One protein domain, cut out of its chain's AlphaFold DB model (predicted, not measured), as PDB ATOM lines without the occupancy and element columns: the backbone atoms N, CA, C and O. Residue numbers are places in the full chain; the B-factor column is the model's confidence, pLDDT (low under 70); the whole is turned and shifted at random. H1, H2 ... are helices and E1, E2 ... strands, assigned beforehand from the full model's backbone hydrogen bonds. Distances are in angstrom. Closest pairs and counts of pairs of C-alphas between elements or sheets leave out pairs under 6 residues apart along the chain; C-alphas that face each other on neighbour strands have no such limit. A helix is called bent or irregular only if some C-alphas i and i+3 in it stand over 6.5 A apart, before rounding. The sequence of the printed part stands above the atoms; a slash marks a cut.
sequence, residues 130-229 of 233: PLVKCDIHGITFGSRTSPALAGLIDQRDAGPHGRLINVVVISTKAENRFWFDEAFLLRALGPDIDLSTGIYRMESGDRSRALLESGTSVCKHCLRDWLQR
ATOM      1  N   PRO A 130     -34.449   7.611  -4.627       85.44
ATOM      2  CA  PRO A 130     -33.013   7.794  -4.396       85.44
ATOM      3  C   PRO A 130     -32.307   8.621  -5.483       85.44
ATOM      4  O   PRO A 130     -31.080   8.727  -5.475       85.44
ATOM      5  N   LEU A 131     -33.047   9.143  -6.463       90.81
ATOM      6  CA  LEU A 131     -32.479   9.889  -7.578       90.81
ATOM      7  C   LEU A 131     -32.288  11.364  -7.213       90.81
ATOM      8  O   LEU A 131     -33.050  11.932  -6.436       90.81
ATOM      9  N   VAL A 132     -31.283  11.992  -7.816       91.69
ATOM     10  CA  VAL A 132     -31.000  13.427  -7.679       91.69
ATOM     11  C   VAL A 132     -30.817  14.059  -9.052       91.69
ATOM     12  O   VAL A 132     -30.298  13.410  -9.964       91.69
ATOM     13  N   LYS A 133     -31.233  15.321  -9.196       92.88
ATOM     14  CA  LYS A 133     -30.894  16.157 -10.356       92.88
ATOM     15  C   LYS A 133     -29.537  16.806 -10.107       92.88
ATOM     16  O   LYS A 133     -29.304  17.346  -9.033       92.88
ATOM     17  N   CYS A 134     -28.652  16.731 -11.090       92.19
ATOM     18  CA  CYS A 134     -27.355  17.384 -11.071       92.19
ATOM     19  C   CYS A 134     -27.156  18.142 -12.380       92.19
ATOM     20  O   CYS A 134     -27.254  17.551 -13.454       92.19
ATOM     21  N   ASP A 135     -26.788  19.415 -12.290       89.62
ATOM     22  CA  ASP A 135     -26.606  20.274 -13.468       89.62
ATOM     23  C   ASP A 135     -25.349  19.940 -14.288       89.62
ATOM     24  O   ASP A 135     -25.125  20.512 -15.346       89.62
ATOM     25  N   ILE A 136     -24.520  19.005 -13.808       90.38
ATOM     26  CA  ILE A 136     -23.324  18.509 -14.506       90.38
ATOM     27  C   ILE A 136     -23.567  17.106 -15.064       90.38
ATOM     28  O   ILE A 136     -23.285  16.819 -16.220       90.38
ATOM     29  N   HIS A 137     -24.070  16.212 -14.210       91.81
ATOM     30  CA  HIS A 137     -24.115  14.771 -14.466       91.81
ATOM     31  C   HIS A 137     -25.521  14.260 -14.806       91.81
ATOM     32  O   HIS A 137     -25.713  13.064 -15.025       91.81
ATOM     33  N   GLY A 138     -26.516  15.146 -14.812       93.38
ATOM     34  CA  GLY A 138     -27.912  14.816 -15.035       93.38
ATOM     35  C   GLY A 138     -28.552  14.108 -13.846       93.38
ATOM     36  O   GLY A 138     -28.209  14.332 -12.684       93.38
ATOM     37  N   ILE A 139     -29.518  13.249 -14.137       94.62
ATOM     38  CA  ILE A 139     -30.199  12.406 -13.165       94.62
ATOM     39  C   ILE A 139     -29.301  11.223 -12.827       94.62
ATOM     40  O   ILE A 139     -28.984  10.392 -13.678       94.62
ATOM     41  N   THR A 140     -28.939  11.112 -11.555       92.44
ATOM     42  CA  THR A 140     -28.116  10.014 -11.046       92.44
ATOM     43  C   THR A 140     -28.675   9.469  -9.739       92.44
ATOM     44  O   THR A 140     -29.560  10.067  -9.127       92.44
ATOM     45  N   PHE A 141     -28.147   8.332  -9.295       89.75
ATOM     46  CA  PHE A 141     -28.362   7.873  -7.927       89.75
ATOM     47  C   PHE A 141     -27.594   8.775  -6.967       89.75
ATOM     48  O   PHE A 141     -26.384   8.976  -7.123       89.75
ATOM     49  N   GLY A 142     -28.310   9.311  -5.985       91.88
ATOM     50  CA  GLY A 142     -27.723  10.129  -4.943       91.88
ATOM     51  C   GLY A 142     -26.903   9.302  -3.957       91.88
ATOM     52  O   GLY A 142     -27.190   8.130  -3.709       91.88
ATOM     53  N   SER A 143     -25.884   9.931  -3.385       93.81
ATOM     54  CA  SER A 143     -25.206   9.459  -2.181       93.81
ATOM     55  C   SER A 143     -25.666  10.303  -1.000       93.81
ATOM     56  O   SER A 143     -25.852  11.509  -1.147       93.81
ATOM     57  N   ARG A 144     -25.842   9.687   0.170       95.19
ATOM     58  CA  ARG A 144     -26.156  10.425   1.397       95.19
ATOM     59  C   ARG A 144     -24.879  10.972   2.017       95.19
ATOM     60  O   ARG A 144     -23.870  10.273   2.090       95.19
ATOM     61  N   THR A 145     -24.950  12.220   2.449       95.25
ATOM     62  CA  THR A 145     -23.878  12.925   3.144       95.25
ATOM     63  C   THR A 145     -24.465  13.903   4.159       95.25
ATOM     64  O   THR A 145     -25.685  14.036   4.273       95.25
ATOM     65  N   SER A 146     -23.623  14.568   4.940       95.19
ATOM     66  CA  SER A 146     -24.086  15.569   5.888       95.19
ATOM     67  C   SER A 146     -24.519  16.854   5.166       95.19
ATOM     68  O   SER A 146     -23.956  17.191   4.122       95.19
ATOM     69  N   PRO A 147     -25.484  17.621   5.710       93.69
ATOM     70  CA  PRO A 147     -25.932  18.868   5.087       93.69
ATOM     71  C   PRO A 147     -24.806  19.884   4.851       93.69
ATOM     72  O   PRO A 147     -24.792  20.559   3.825       93.69
ATOM     73  N   ALA A 148     -23.837  19.962   5.770       91.56
ATOM     74  CA  ALA A 148     -22.681  20.841   5.620       91.56
ATOM     75  C   ALA A 148     -21.808  20.420   4.430       91.56
ATOM     76  O   ALA A 148     -21.474  21.256   3.596       91.56
ATOM     77  N   LEU A 149     -21.501  19.122   4.303       92.19
ATOM     78  CA  LEU A 149     -20.714  18.620   3.178       92.19
ATOM     79  C   LEU A 149     -21.462  18.758   1.846       92.19
ATOM     80  O   LEU A 149     -20.848  19.101   0.840       92.19
ATOM     81  N   ALA A 150     -22.784  18.569   1.837       93.12
ATOM     82  CA  ALA A 150     -23.603  18.826   0.655       93.12
ATOM     83  C   ALA A 150     -23.469  20.278   0.166       93.12
ATOM     84  O   ALA A 150     -23.217  20.498  -1.016       93.12
ATOM     85  N   GLY A 151     -23.529  21.251   1.083       90.69
ATOM     86  CA  GLY A 151     -23.308  22.661   0.751       90.69
ATOM     87  C   GLY A 151     -21.923  22.935   0.150       90.69
ATOM     88  O   GLY A 151     -21.812  23.721  -0.788       90.69
ATOM     89  N   LEU A 152     -20.875  22.253   0.627       90.12
ATOM     90  CA  LEU A 152     -19.517  22.383   0.073       90.12
ATOM     91  C   LEU A 152     -19.403  21.798  -1.340       90.12
ATOM     92  O   LEU A 152     -18.749  22.386  -2.201       90.12
ATOM     93  N   ILE A 153     -20.056  20.662  -1.595       89.88
ATOM     94  CA  ILE A 153     -20.086  20.029  -2.922       89.88
ATOM     95  C   ILE A 153     -20.768  20.950  -3.938       89.88
ATOM     96  O   ILE A 153     -20.273  21.092  -5.059       89.88
ATOM     97  N   ASP A 154     -21.855  21.611  -3.540       85.06
ATOM     98  CA  ASP A 154     -22.569  22.564  -4.393       85.06
ATOM     99  C   ASP A 154     -21.738  23.829  -4.669       85.06
ATOM    100  O   ASP A 154     -21.767  24.357  -5.782       85.06
ATOM    101  N   GLN A 155     -20.937  24.278  -3.694       83.81
ATOM    102  CA  GLN A 155     -20.041  25.438  -3.815       83.81
ATOM    103  C   GLN A 155     -18.733  25.152  -4.574       83.81
ATOM    104  O   GLN A 155     -18.043  26.094  -4.949       83.81
ATOM    105  N   ARG A 156     -18.405  23.877  -4.832       72.19
ATOM    106  CA  ARG A 156     -17.286  23.348  -5.649       72.19
ATOM    107  C   ARG A 156     -15.849  23.675  -5.222       72.19
ATOM    108  O   ARG A 156     -14.987  22.832  -5.465       72.19
ATOM    109  N   ASP A 157     -15.601  24.814  -4.580       63.78
ATOM    110  CA  ASP A 157     -14.254  25.328  -4.276       63.78
ATOM    111  C   ASP A 157     -13.953  25.411  -2.769       63.78
ATOM    112  O   ASP A 157     -12.870  25.830  -2.359       63.78
ATOM    113  N   ALA A 158     -14.896  24.995  -1.924       71.88
ATOM    114  CA  ALA A 158     -14.724  25.012  -0.479       71.88
ATOM    115  C   ALA A 158     -14.162  23.671   0.027       71.88
ATOM    116  O   ALA A 158     -14.712  22.601  -0.253       71.88
ATOM    117  N   GLY A 159     -13.056  23.741   0.774       72.25
ATOM    118  CA  GLY A 159     -12.463  22.594   1.462       72.25
ATOM    119  C   GLY A 159     -13.278  22.159   2.689       72.25
ATOM    120  O   GLY A 159     -14.151  22.899   3.151       72.25
ATOM    121  N   PRO A 160     -13.018  20.963   3.243       76.75
ATOM    122  CA  PRO A 160     -13.719  20.492   4.430       76.75
ATOM    123  C   PRO A 160     -13.490  21.427   5.624       76.75
ATOM    124  O   PRO A 160     -12.359  21.768   5.955       76.75
ATOM    125  N   HIS A 161     -14.564  21.765   6.337       73.94
ATOM    126  CA  HIS A 161     -14.486  22.512   7.600       73.94
ATOM    127  C   HIS A 161     -14.085  21.647   8.810       73.94
ATOM    128  O   HIS A 161     -13.998  22.153   9.926       73.94
ATOM    129  N   GLY A 162     -13.860  20.345   8.619       82.38
ATOM    130  CA  GLY A 162     -13.550  19.414   9.696       82.38
ATOM    131  C   GLY A 162     -13.197  18.023   9.187       82.38
ATOM    132  O   GLY A 162     -13.026  17.802   7.988       82.38
ATOM    133  N   ARG A 163     -13.089  17.068  10.113       89.94
ATOM    134  CA  ARG A 163     -12.756  15.688   9.774       89.94
ATOM    135  C   ARG A 163     -13.909  15.019   9.032       89.94
ATOM    136  O   ARG A 163     -15.065  15.082   9.456       89.94
ATOM    137  N   LEU A 164     -13.566  14.344   7.942       93.94
ATOM    138  CA  LEU A 164     -14.485  13.497   7.196       93.94
ATOM    139  C   LEU A 164     -14.343  12.052   7.650       93.94
ATOM    140  O   LEU A 164     -13.234  11.546   7.818       93.94
ATOM    141  N   ILE A 165     -15.484  11.400   7.826       96.44
ATOM    142  CA  ILE A 165     -15.579  10.016   8.262       96.44
ATOM    143  C   ILE A 165     -16.200   9.189   7.141       96.44
ATOM    144  O   ILE A 165     -17.279   9.512   6.633       96.44
ATOM    145  N   ASN A 166     -15.529   8.096   6.789       96.62
ATOM    146  CA  ASN A 166     -16.055   7.076   5.895       96.62
ATOM    147  C   ASN A 166     -16.966   6.133   6.686       96.62
ATOM    148  O   ASN A 166     -16.498   5.304   7.471       96.62
ATOM    149  N   VAL A 167     -18.272   6.264   6.491       97.31
ATOM    150  CA  VAL A 167     -19.264   5.373   7.086       97.31
ATOM    151  C   VAL A 167     -19.501   4.190   6.156       97.31
ATOM    152  O   VAL A 167     -19.987   4.356   5.036       97.31
ATOM    153  N   VAL A 168     -19.192   2.988   6.637       96.88
ATOM    154  CA  VAL A 168     -19.418   1.731   5.919       96.88
ATOM    155  C   VAL A 168     -20.631   1.031   6.518       96.88
ATOM    156  O   VAL A 168     -20.582   0.541   7.646       96.88
ATOM    157  N   VAL A 169     -21.718   0.978   5.750       96.31
ATOM    158  CA  VAL A 169     -22.929   0.235   6.102       96.31
ATOM    159  C   VAL A 169     -22.849  -1.159   5.492       96.31
ATOM    160  O   VAL A 169     -22.888  -1.314   4.266       96.31
ATOM    161  N   ILE A 170     -22.743  -2.167   6.349       95.69
ATOM    162  CA  ILE A 170     -22.602  -3.573   5.970       95.69
ATOM    163  C   ILE A 170     -23.997  -4.178   5.834       95.69
ATOM    164  O   ILE A 170     -24.849  -4.009   6.698       95.69
ATOM    165  N   SER A 171     -24.264  -4.849   4.717       92.00
ATOM    166  CA  SER A 171     -25.497  -5.604   4.501       92.00
ATOM    167  C   SER A 171     -25.165  -7.008   4.016       92.00
ATOM    168  O   SER A 171     -24.055  -7.268   3.556       92.00
ATOM    169  N   THR A 172     -26.156  -7.899   4.001       88.56
ATOM    170  CA  THR A 172     -25.993  -9.274   3.496       88.56
ATOM    171  C   THR A 172     -25.583  -9.359   2.022       88.56
ATOM    172  O   THR A 172     -25.152 -10.417   1.573       88.56
ATOM    173  N   LYS A 173     -25.733  -8.271   1.252       88.38
ATOM    174  CA  LYS A 173     -25.457  -8.238  -0.193       88.38
ATOM    175  C   LYS A 173     -24.231  -7.412  -0.571       88.38
ATOM    176  O   LYS A 173     -23.641  -7.672  -1.614       88.38
ATOM    177  N   ALA A 174     -23.904  -6.383   0.208       90.38
ATOM    178  CA  ALA A 174     -22.860  -5.421  -0.130       90.38
ATOM    179  C   ALA A 174     -22.452  -4.560   1.072       90.38
ATOM    180  O   ALA A 174     -23.257  -4.314   1.976       90.38
ATOM    181  N   GLU A 175     -21.238  -4.016   1.007       93.38
ATOM    182  CA  GLU A 175     -20.802  -2.881   1.820       93.38
ATOM    183  C   GLU A 175     -21.064  -1.572   1.066       93.38
ATOM    184  O   GLU A 175     -20.572  -1.374  -0.047       93.38
ATOM    185  N   ASN A 176     -21.820  -0.661   1.676       92.31
ATOM    186  CA  ASN A 176     -22.104   0.656   1.113       92.31
ATOM    187  C   ASN A 176     -21.293   1.718   1.853       92.31
ATOM    188  O   ASN A 176     -21.293   1.745   3.081       92.31
ATOM    189  N   ARG A 177     -20.616   2.596   1.110       94.81
ATOM    190  CA  ARG A 177     -19.753   3.642   1.672       94.81
ATOM    191  C   ARG A 177     -20.393   5.011   1.517       94.81
ATOM    192  O   ARG A 177     -20.859   5.355   0.432       94.81
ATOM    193  N   PHE A 178     -20.347   5.790   2.586       95.38
ATOM    194  CA  PHE A 178     -20.865   7.148   2.664       95.38
ATOM    195  C   PHE A 178     -19.850   8.046   3.365       95.38
ATOM    196  O   PHE A 178     -19.038   7.571   4.155       95.38
ATOM    197  N   TRP A 179     -19.911   9.344   3.098       96.06
ATOM    198  CA  TRP A 179     -18.998  10.319   3.688       96.06
ATOM    199  C   TRP A 179     -19.792  11.377   4.433       96.06
ATOM    200  O   TRP A 179     -20.717  11.962   3.870       96.06
ATOM    201  N   PHE A 180     -19.431  11.617   5.688       96.00
ATOM    202  CA  PHE A 180     -20.071  12.600   6.558       96.00
ATOM    203  C   PHE A 180     -19.009  13.395   7.313       96.00
ATOM    204  O   PHE A 180     -17.914  12.885   7.559       96.00
ATOM    205  N   ASP A 181     -19.336  14.623   7.714       93.81
ATOM    206  CA  ASP A 181     -18.526  15.317   8.715       93.81
ATOM    207  C   ASP A 181     -18.714  14.694  10.108       93.81
ATOM    208  O   ASP A 181     -19.797  14.223  10.468       93.81
ATOM    209  N   GLU A 182     -17.637  14.690  10.889       95.00
ATOM    210  CA  GLU A 182     -17.603  14.141  12.246       95.00
ATOM    211  C   GLU A 182     -18.674  14.755  13.160       95.00
ATOM    212  O   GLU A 182     -19.367  14.034  13.880       95.00
ATOM    213  N   ALA A 183     -18.886  16.073  13.086       93.94
ATOM    214  CA  ALA A 183     -19.852  16.762  13.938       93.94
ATOM    215  C   ALA A 183     -21.295  16.299  13.667       93.94
ATOM    216  O   ALA A 183     -22.096  16.179  14.595       93.94
ATOM    217  N   PHE A 184     -21.642  16.024  12.409       95.75
ATOM    218  CA  PHE A 184     -22.919  15.428  12.035       95.75
ATOM    219  C   PHE A 184     -23.084  14.027  12.624       95.75
ATOM    220  O   PHE A 184     -24.137  13.739  13.194       95.75
ATOM    221  N   LEU A 185     -22.054  13.178  12.548       96.81
ATOM    222  CA  LEU A 185     -22.126  11.819  13.090       96.81
ATOM    223  C   LEU A 185     -22.287  11.803  14.608       96.81
ATOM    224  O   LEU A 185     -23.146  11.079  15.100       96.81
ATOM    225  N   LEU A 186     -21.544  12.635  15.342       95.50
ATOM    226  CA  LEU A 186     -21.677  12.735  16.800       95.50
ATOM    227  C   LEU A 186     -23.085  13.190  17.218       95.50
ATOM    228  O   LEU A 186     -23.638  12.690  18.196       95.50
ATOM    229  N   ARG A 187     -23.715  14.090  16.448       95.19
ATOM    230  CA  ARG A 187     -25.114  14.490  16.683       95.19
ATOM    231  C   ARG A 187     -26.109  13.377  16.355       95.19
ATOM    232  O   ARG A 187     -27.068  13.192  17.094       95.19
ATOM    233  N   ALA A 188     -25.912  12.668  15.244       95.31
ATOM    234  CA  ALA A 188     -26.862  11.671  14.751       95.31
ATOM    235  C   ALA A 188     -26.774  10.325  15.491       95.31
ATOM    236  O   ALA A 188     -27.773   9.623  15.630       95.31
ATOM    237  N   LEU A 189     -25.577   9.941  15.934       95.06
ATOM    238  CA  LEU A 189     -25.287   8.614  16.477       95.06
ATOM    239  C   LEU A 189     -24.921   8.624  17.966       95.06
ATOM    240  O   LEU A 189     -24.863   7.535  18.546       95.06
ATOM    241  N   GLY A 190     -24.710   9.807  18.550       93.81
ATOM    242  CA  GLY A 190     -24.300  10.023  19.936       93.81
ATOM    243  C   GLY A 190     -22.808  10.363  20.076       93.81
ATOM    244  O   GLY A 190     -22.026  10.060  19.176       93.81
ATOM    245  N   PRO A 191     -22.396  10.977  21.201       92.62
ATOM    246  CA  PRO A 191     -21.012  11.403  21.425       92.62
ATOM    247  C   PRO A 191     -20.034  10.244  21.687       92.62
ATOM    248  O   PRO A 191     -18.831  10.432  21.549       92.62
ATOM    249  N   ASP A 192     -20.535   9.056  22.041       92.38
ATOM    250  CA  ASP A 192     -19.715   7.921  22.495       92.38
ATOM    251  C   ASP A 192     -19.190   7.027  21.357       92.38
ATOM    252  O   ASP A 192     -18.575   5.988  21.607       92.38
ATOM    253  N   ILE A 193     -19.461   7.372  20.094       93.62
ATOM    254  CA  ILE A 193     -18.946   6.596  18.963       93.62
ATOM    255  C   ILE A 193     -17.454   6.866  18.748       93.62
ATOM    256  O   ILE A 193     -17.000   8.008  18.769       93.62
ATOM    257  N   ASP A 194     -16.688   5.810  18.479       93.00
ATOM    258  CA  ASP A 194     -15.281   5.955  18.121       93.00
ATOM    259  C   ASP A 194     -15.134   6.322  16.637       93.00
ATOM    260  O   ASP A 194     -15.467   5.544  15.740       93.00
ATOM    261  N   LEU A 195     -14.621   7.527  16.394       93.94
ATOM    262  CA  LEU A 195     -14.321   8.075  15.070       93.94
ATOM    263  C   LEU A 195     -12.814   8.272  14.845       93.94
ATOM    264  O   LEU A 195     -12.399   8.799  13.809       93.94
ATOM    265  N   SER A 196     -11.976   7.826  15.788       90.81
ATOM    266  CA  SER A 196     -10.530   8.079  15.823       90.81
ATOM    267  C   SER A 196      -9.786   7.574  14.586       90.81
ATOM    268  O   SER A 196      -8.801   8.188  14.177       90.81
ATOM    269  N   THR A 197     -10.286   6.522  13.937       91.12
ATOM    270  CA  THR A 197      -9.693   5.915  12.734       91.12
ATOM    271  C   THR A 197     -10.140   6.576  11.427       91.12
ATOM    272  O   THR A 197      -9.560   6.315  10.377       91.12
ATOM    273  N   GLY A 198     -11.161   7.441  11.460       93.06
ATOM    274  CA  GLY A 198     -11.754   8.042  10.261       93.06
ATOM    275  C   GLY A 198     -12.694   7.104   9.498       93.06
ATOM    276  O   GLY A 198     -13.239   7.494   8.466       93.06
ATOM    277  N   ILE A 199     -12.908   5.883   9.996       96.06
ATOM    278  CA  ILE A 199     -13.832   4.907   9.424       96.06
ATOM    279  C   ILE A 199     -14.788   4.454  10.519       96.06
ATOM    280  O   ILE A 199     -14.362   3.964  11.560       96.06
ATOM    281  N   TYR A 200     -16.085   4.551  10.252       96.62
ATOM    282  CA  TYR A 200     -17.119   4.055  11.149       96.62
ATOM    283  C   TYR A 200     -17.911   2.949  10.458       96.62
ATOM    284  O   TYR A 200     -18.499   3.160   9.397       96.62
ATOM    285  N   ARG A 201     -17.910   1.744  11.032       96.38
ATOM    286  CA  ARG A 201     -18.627   0.589  10.477       96.38
ATOM    287  C   ARG A 201     -19.906   0.340  11.257       96.38
ATOM    288  O   ARG A 201     -19.898   0.372  12.484       96.38
ATOM    289  N   MET A 202     -20.991   0.060  10.547       96.25
ATOM    290  CA  MET A 202     -22.256  -0.317  11.170       96.25
ATOM    291  C   MET A 202     -23.043  -1.299  10.305       96.25
ATOM    292  O   MET A 202     -22.987  -1.244   9.078       96.25
ATOM    293  N   GLU A 203     -23.814  -2.168  10.950       96.50
ATOM    294  CA  GLU A 203     -24.729  -3.072  10.257       96.50
ATOM    295  C   GLU A 203     -25.938  -2.322   9.696       96.50
ATOM    296  O   GLU A 203     -26.423  -1.339  10.271       96.50
ATOM    297  N   SER A 204     -26.451  -2.811   8.569       94.50
ATOM    298  CA  SER A 204     -27.680  -2.311   7.977       94.50
ATOM    299  C   SER A 204     -28.856  -2.606   8.907       94.50
ATOM    300  O   SER A 204     -29.111  -3.758   9.252       94.50
ATOM    301  N   GLY A 205     -29.595  -1.570   9.281       94.94
ATOM    302  CA  GLY A 205     -30.751  -1.670  10.163       94.94
ATOM    303  C   GLY A 205     -31.406  -0.310  10.374       94.94
ATOM    304  O   GLY A 205     -31.155   0.637   9.624       94.94
ATOM    305  N   ASP A 206     -32.231  -0.191  11.409       95.62
ATOM    306  CA  ASP A 206     -32.965   1.051  11.684       95.62
ATOM    307  C   ASP A 206     -32.023   2.214  12.007       95.62
ATOM    308  O   ASP A 206     -32.227   3.327  11.527       95.62
ATOM    309  N   ARG A 207     -30.918   1.946  12.718       94.56
ATOM    310  CA  ARG A 207     -29.907   2.965  13.038       94.56
ATOM    311  C   ARG A 207     -29.216   3.516  11.788       94.56
ATOM    312  O   ARG A 207     -29.072   4.727  11.658       94.56
ATOM    313  N   SER A 208     -28.805   2.653  10.853       94.81
ATOM    314  CA  SER A 208     -28.210   3.115   9.590       94.81
ATOM    315  C   SER A 208     -29.248   3.819   8.717       94.81
ATOM    316  O   SER A 208     -28.920   4.789   8.044       94.81
ATOM    317  N   ARG A 209     -30.508   3.362   8.728       94.56
ATOM    318  CA  ARG A 209     -31.592   3.998   7.972       94.56
ATOM    319  C   ARG A 209     -31.855   5.418   8.472       94.56
ATOM    320  O   ARG A 209     -31.828   6.331   7.658       94.56
ATOM    321  N   ALA A 210     -31.981   5.612   9.784       95.62
ATOM    322  CA  ALA A 210     -32.162   6.929  10.392       95.62
ATOM    323  C   ALA A 210     -30.990   7.886  10.083       95.62
ATOM    324  O   ALA A 210     -31.199   9.059   9.768       95.62
ATOM    325  N   LEU A 211     -29.749   7.380  10.091       96.31
ATOM    326  CA  LEU A 211     -28.581   8.162   9.672       96.31
ATOM    327  C   LEU A 211     -28.697   8.609   8.205       96.31
ATOM    328  O   LEU A 211     -28.496   9.778   7.890       96.31
ATOM    329  N   LEU A 212     -29.039   7.690   7.301       94.50
ATOM    330  CA  LEU A 212     -29.161   7.989   5.872       94.50
ATOM    331  C   LEU A 212     -30.360   8.902   5.559       94.50
ATOM    332  O   LEU A 212     -30.267   9.727   4.651       94.50
ATOM    333  N   GLU A 213     -31.460   8.783   6.303       93.56
ATOM    334  CA  GLU A 213     -32.653   9.634   6.185       93.56
ATOM    335  C   GLU A 213     -32.417  11.058   6.698       93.56
ATOM    336  O   GLU A 213     -32.941  12.003   6.114       93.56
ATOM    337  N   SER A 214     -31.589  11.227   7.735       94.38
ATOM    338  CA  SER A 214     -31.168  12.550   8.228       94.38
ATOM    339  C   SER A 214     -30.090  13.218   7.364       94.38
ATOM    340  O   SER A 214     -29.835  14.415   7.503       94.38
ATOM    341  N   GLY A 215     -29.454  12.461   6.465       94.12
ATOM    342  CA  GLY A 215     -28.474  12.965   5.511       94.12
ATOM    343  C   GLY A 215     -29.096  13.611   4.268       94.12
ATOM    344  O   GLY A 215     -30.161  13.218   3.780       94.12
ATOM    345  N   THR A 216     -28.366  14.548   3.673       94.31
ATOM    346  CA  THR A 216     -28.707  15.171   2.392       94.31
ATOM    347  C   THR A 216     -28.226  14.301   1.232       94.31
ATOM    348  O   THR A 216     -27.132  13.738   1.265       94.31
ATOM    349  N   SER A 217     -29.063  14.159   0.204       94.25
ATOM    350  CA  SER A 217     -28.720  13.410  -1.007       94.25
ATOM    351  C   SER A 217     -27.989  14.310  -2.000       94.25
ATOM    352  O   SER A 217     -28.514  15.356  -2.372       94.25
ATOM    353  N   VAL A 218     -26.809  13.894  -2.453       94.31
ATOM    354  CA  VAL A 218     -25.983  14.620  -3.430       94.31
ATOM    355  C   VAL A 218     -25.628  13.735  -4.617       94.31
ATOM    356  O   VAL A 218     -25.645  12.507  -4.527       94.31
ATOM    357  N   CYS A 219     -25.254  14.339  -5.742       93.94
ATOM    358  CA  CYS A 219     -24.727  13.599  -6.885       93.94
ATOM    359  C   CYS A 219     -23.482  12.791  -6.483       93.94
ATOM    360  O   CYS A 219     -22.470  13.362  -6.074       93.94
ATOM    361  N   LYS A 220     -23.521  11.461  -6.655       92.69
ATOM    362  CA  LYS A 220     -22.388  10.579  -6.317       92.69
ATOM    363  C   LYS A 220     -21.102  10.905  -7.088       92.69
ATOM    364  O   LYS A 220     -20.016  10.597  -6.608       92.69
ATOM    365  N   HIS A 221     -21.231  11.484  -8.284       93.31
ATOM    366  CA  HIS A 221     -20.095  11.887  -9.111       93.31
ATOM    367  C   HIS A 221     -19.476  13.176  -8.568       93.31
ATOM    368  O   HIS A 221     -18.292  13.176  -8.267       93.31
ATOM    369  N   CYS A 222     -20.289  14.204  -8.291       93.50
ATOM    370  CA  CYS A 222     -19.800  15.433  -7.658       93.50
ATOM    371  C   CYS A 222     -19.152  15.161  -6.295       93.50
ATOM    372  O   CYS A 222     -18.094  15.709  -6.011       93.50
ATOM    373  N   LEU A 223     -19.747  14.282  -5.479       93.06
ATOM    374  CA  LEU A 223     -19.147  13.859  -4.212       93.06
ATOM    375  C   LEU A 223     -17.770  13.221  -4.435       93.06
ATOM    376  O   LEU A 223     -16.815  13.586  -3.764       93.06
ATOM    377  N   ARG A 224     -17.653  12.281  -5.381       92.44
ATOM    378  CA  ARG A 224     -16.378  11.623  -5.692       92.44
ATOM    379  C   ARG A 224     -15.321  12.624  -6.150       92.44
ATOM    380  O   ARG A 224     -14.206  12.578  -5.643       92.44
ATOM    381  N   ASP A 225     -15.675  13.511  -7.071       91.88
ATOM    382  CA  ASP A 225     -14.754  14.513  -7.607       91.88
ATOM    383  C   ASP A 225     -14.295  15.472  -6.506       91.88
ATOM    384  O   ASP A 225     -13.112  15.795  -6.410       91.88
ATOM    385  N   TRP A 226     -15.217  15.898  -5.637       92.06
ATOM    386  CA  TRP A 226     -14.905  16.758  -4.500       92.06
ATOM    387  C   TRP A 226     -13.969  16.056  -3.505       92.06
ATOM    388  O   TRP A 226     -12.977  16.650  -3.086       92.06
ATOM    389  N   LEU A 227     -14.222  14.784  -3.176       91.44
ATOM    390  CA  LEU A 227     -13.352  13.994  -2.293       91.44
ATOM    391  C   LEU A 227     -11.938  13.867  -2.874       91.44
ATOM    392  O   LEU A 227     -10.964  14.162  -2.185       91.44
ATOM    393  N   GLN A 228     -11.828  13.526  -4.162       90.88
ATOM    394  CA  GLN A 228     -10.541  13.400  -4.851       90.88
ATOM    395  C   GLN A 228      -9.744  14.709  -4.846       90.88
ATOM    396  O   GLN A 228      -8.552  14.696  -4.545       90.88
ATOM    397  N   ARG A 229     -10.393  15.847  -5.126       88.19
ATOM    398  CA  ARG A 229      -9.742  17.172  -5.092       88.19
ATOM    399  C   ARG A 229      -9.234  17.549  -3.705       88.19
ATOM    400  O   ARG A 229      -8.243  18.262  -3.600       88.19
TER     401      ARG A 229
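Overview. This is residues 130 to 229 of the 233 residues of an uncharacterized protein of Burkholderia vietnamiensis (UniProt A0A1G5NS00). What shape does the model show first? Two small lobes stand side by side: in one, H1 and H4 are over one face of the sheet E1 E2 E6, and in the other, H2 and H3 stand on one side of the twisted sheet E4 E3 E5. The lobes join where the last residues of the bent strand E2 come near E4. What is it built of? The 100 printed residues hold four named helices and six named strands in the order E1 E2 H1 E3 E4 H2 E5 H3 E6 H4, and the class is mixed, helices and strands. The sheet E1 E2 E6 is antiparallel, and the sheet E4 E3 E5 is mixed. How large is it? It is compact, with a radius of gyration of the C-alphas of 13.2 A, and it spans 37 by 31 by 21 A.

Arrangement. How do the first strands pair? E1, residues 131 to 134, and E2, residues 138 to 145, are a hairpin of antiparallel neighbours, with N 132 and O 140 within hydrogen-bond range at 2.9 A. E2 bends by 66 degrees at residue 141, and its pairing is staggered, with E1 over residues 138 to 141 and with E6, residues 216 to 219, over 142 to 145. E2 and E6 are antiparallel at 138 degrees, with N 143 and O 218 at 2.8 A. Which helices are over this sheet? H1, residues 147 to 155, lies over E6 at a height of 8.5 A over the sheet and only just runs along the strands, at 29 degrees to E6 on the local plane; the closest C-alphas of H1 and E6 are those of Pro 147 and Thr 216, 5.4 A apart. H4, residues 220 to 229, is on the same face at a height of 10.5 A and stands up from the sheet, rising 50 degrees out of the local plane. H1 and H4 only just touch, with 3 pairs of C-alphas within 8 A, the closest being Ile 153 and Trp 226 at 6.3 A, and are about perpendicular at 78 degrees. How is the other sheet made? E3, residues 164 to 170, and E4, residues 175 to 181, are an antiparallel hairpin at 154 degrees, with N 167 and O 178 at 2.8 A. E5, residues 199 to 203, is parallel to E3 at 25 degrees, with N 168 and O 200 at 2.9 A. The closest C-alphas of E2 and E4 are those of Thr 145 and Phe 180, 5.1 A apart. Where are the other helices? H2, residues 182 to 189, and H3, residues 206 to 214, only just touch, with 3 pairs of C-alphas within 8 A, the closest being Ala 188 and Leu 211 at 6.4 A, at a steep tilt of 50 degrees, opposite ways. H2 only grazes the sheet E4 E3 E5 with residues 182 to 185, and H3 only grazes it with residues 208 to 212. In H1, H2, H3 and H4 every O i to N i+4 pair is within hydrogen-bond range.

Along the chain. Where does the first strand begin? C-alpha 131 of E1 is at (-32.479, 9.889, -7.578). How long are the longer elements? From first to last C-alpha E2 measures 18.7 A, E3 18.9 A, E4 19.6 A and H4 14.3 A. Where does the last helix end? C-alpha 229 of H4 is at (-9.742, 17.172, -5.092).

Size, cuts and confidence. How far does it reach? The two C-alphas farthest apart are those of Gly 138 and Asp 192, 39.0 A. Are there cuts or long links? The printed part has no cut, and no link is long; H1 to E3 and H2 to E5 are short, and the others are tight. Where is confidence low? The mean pLDDT of the printed part is 91.9, and residue 157 is under 70.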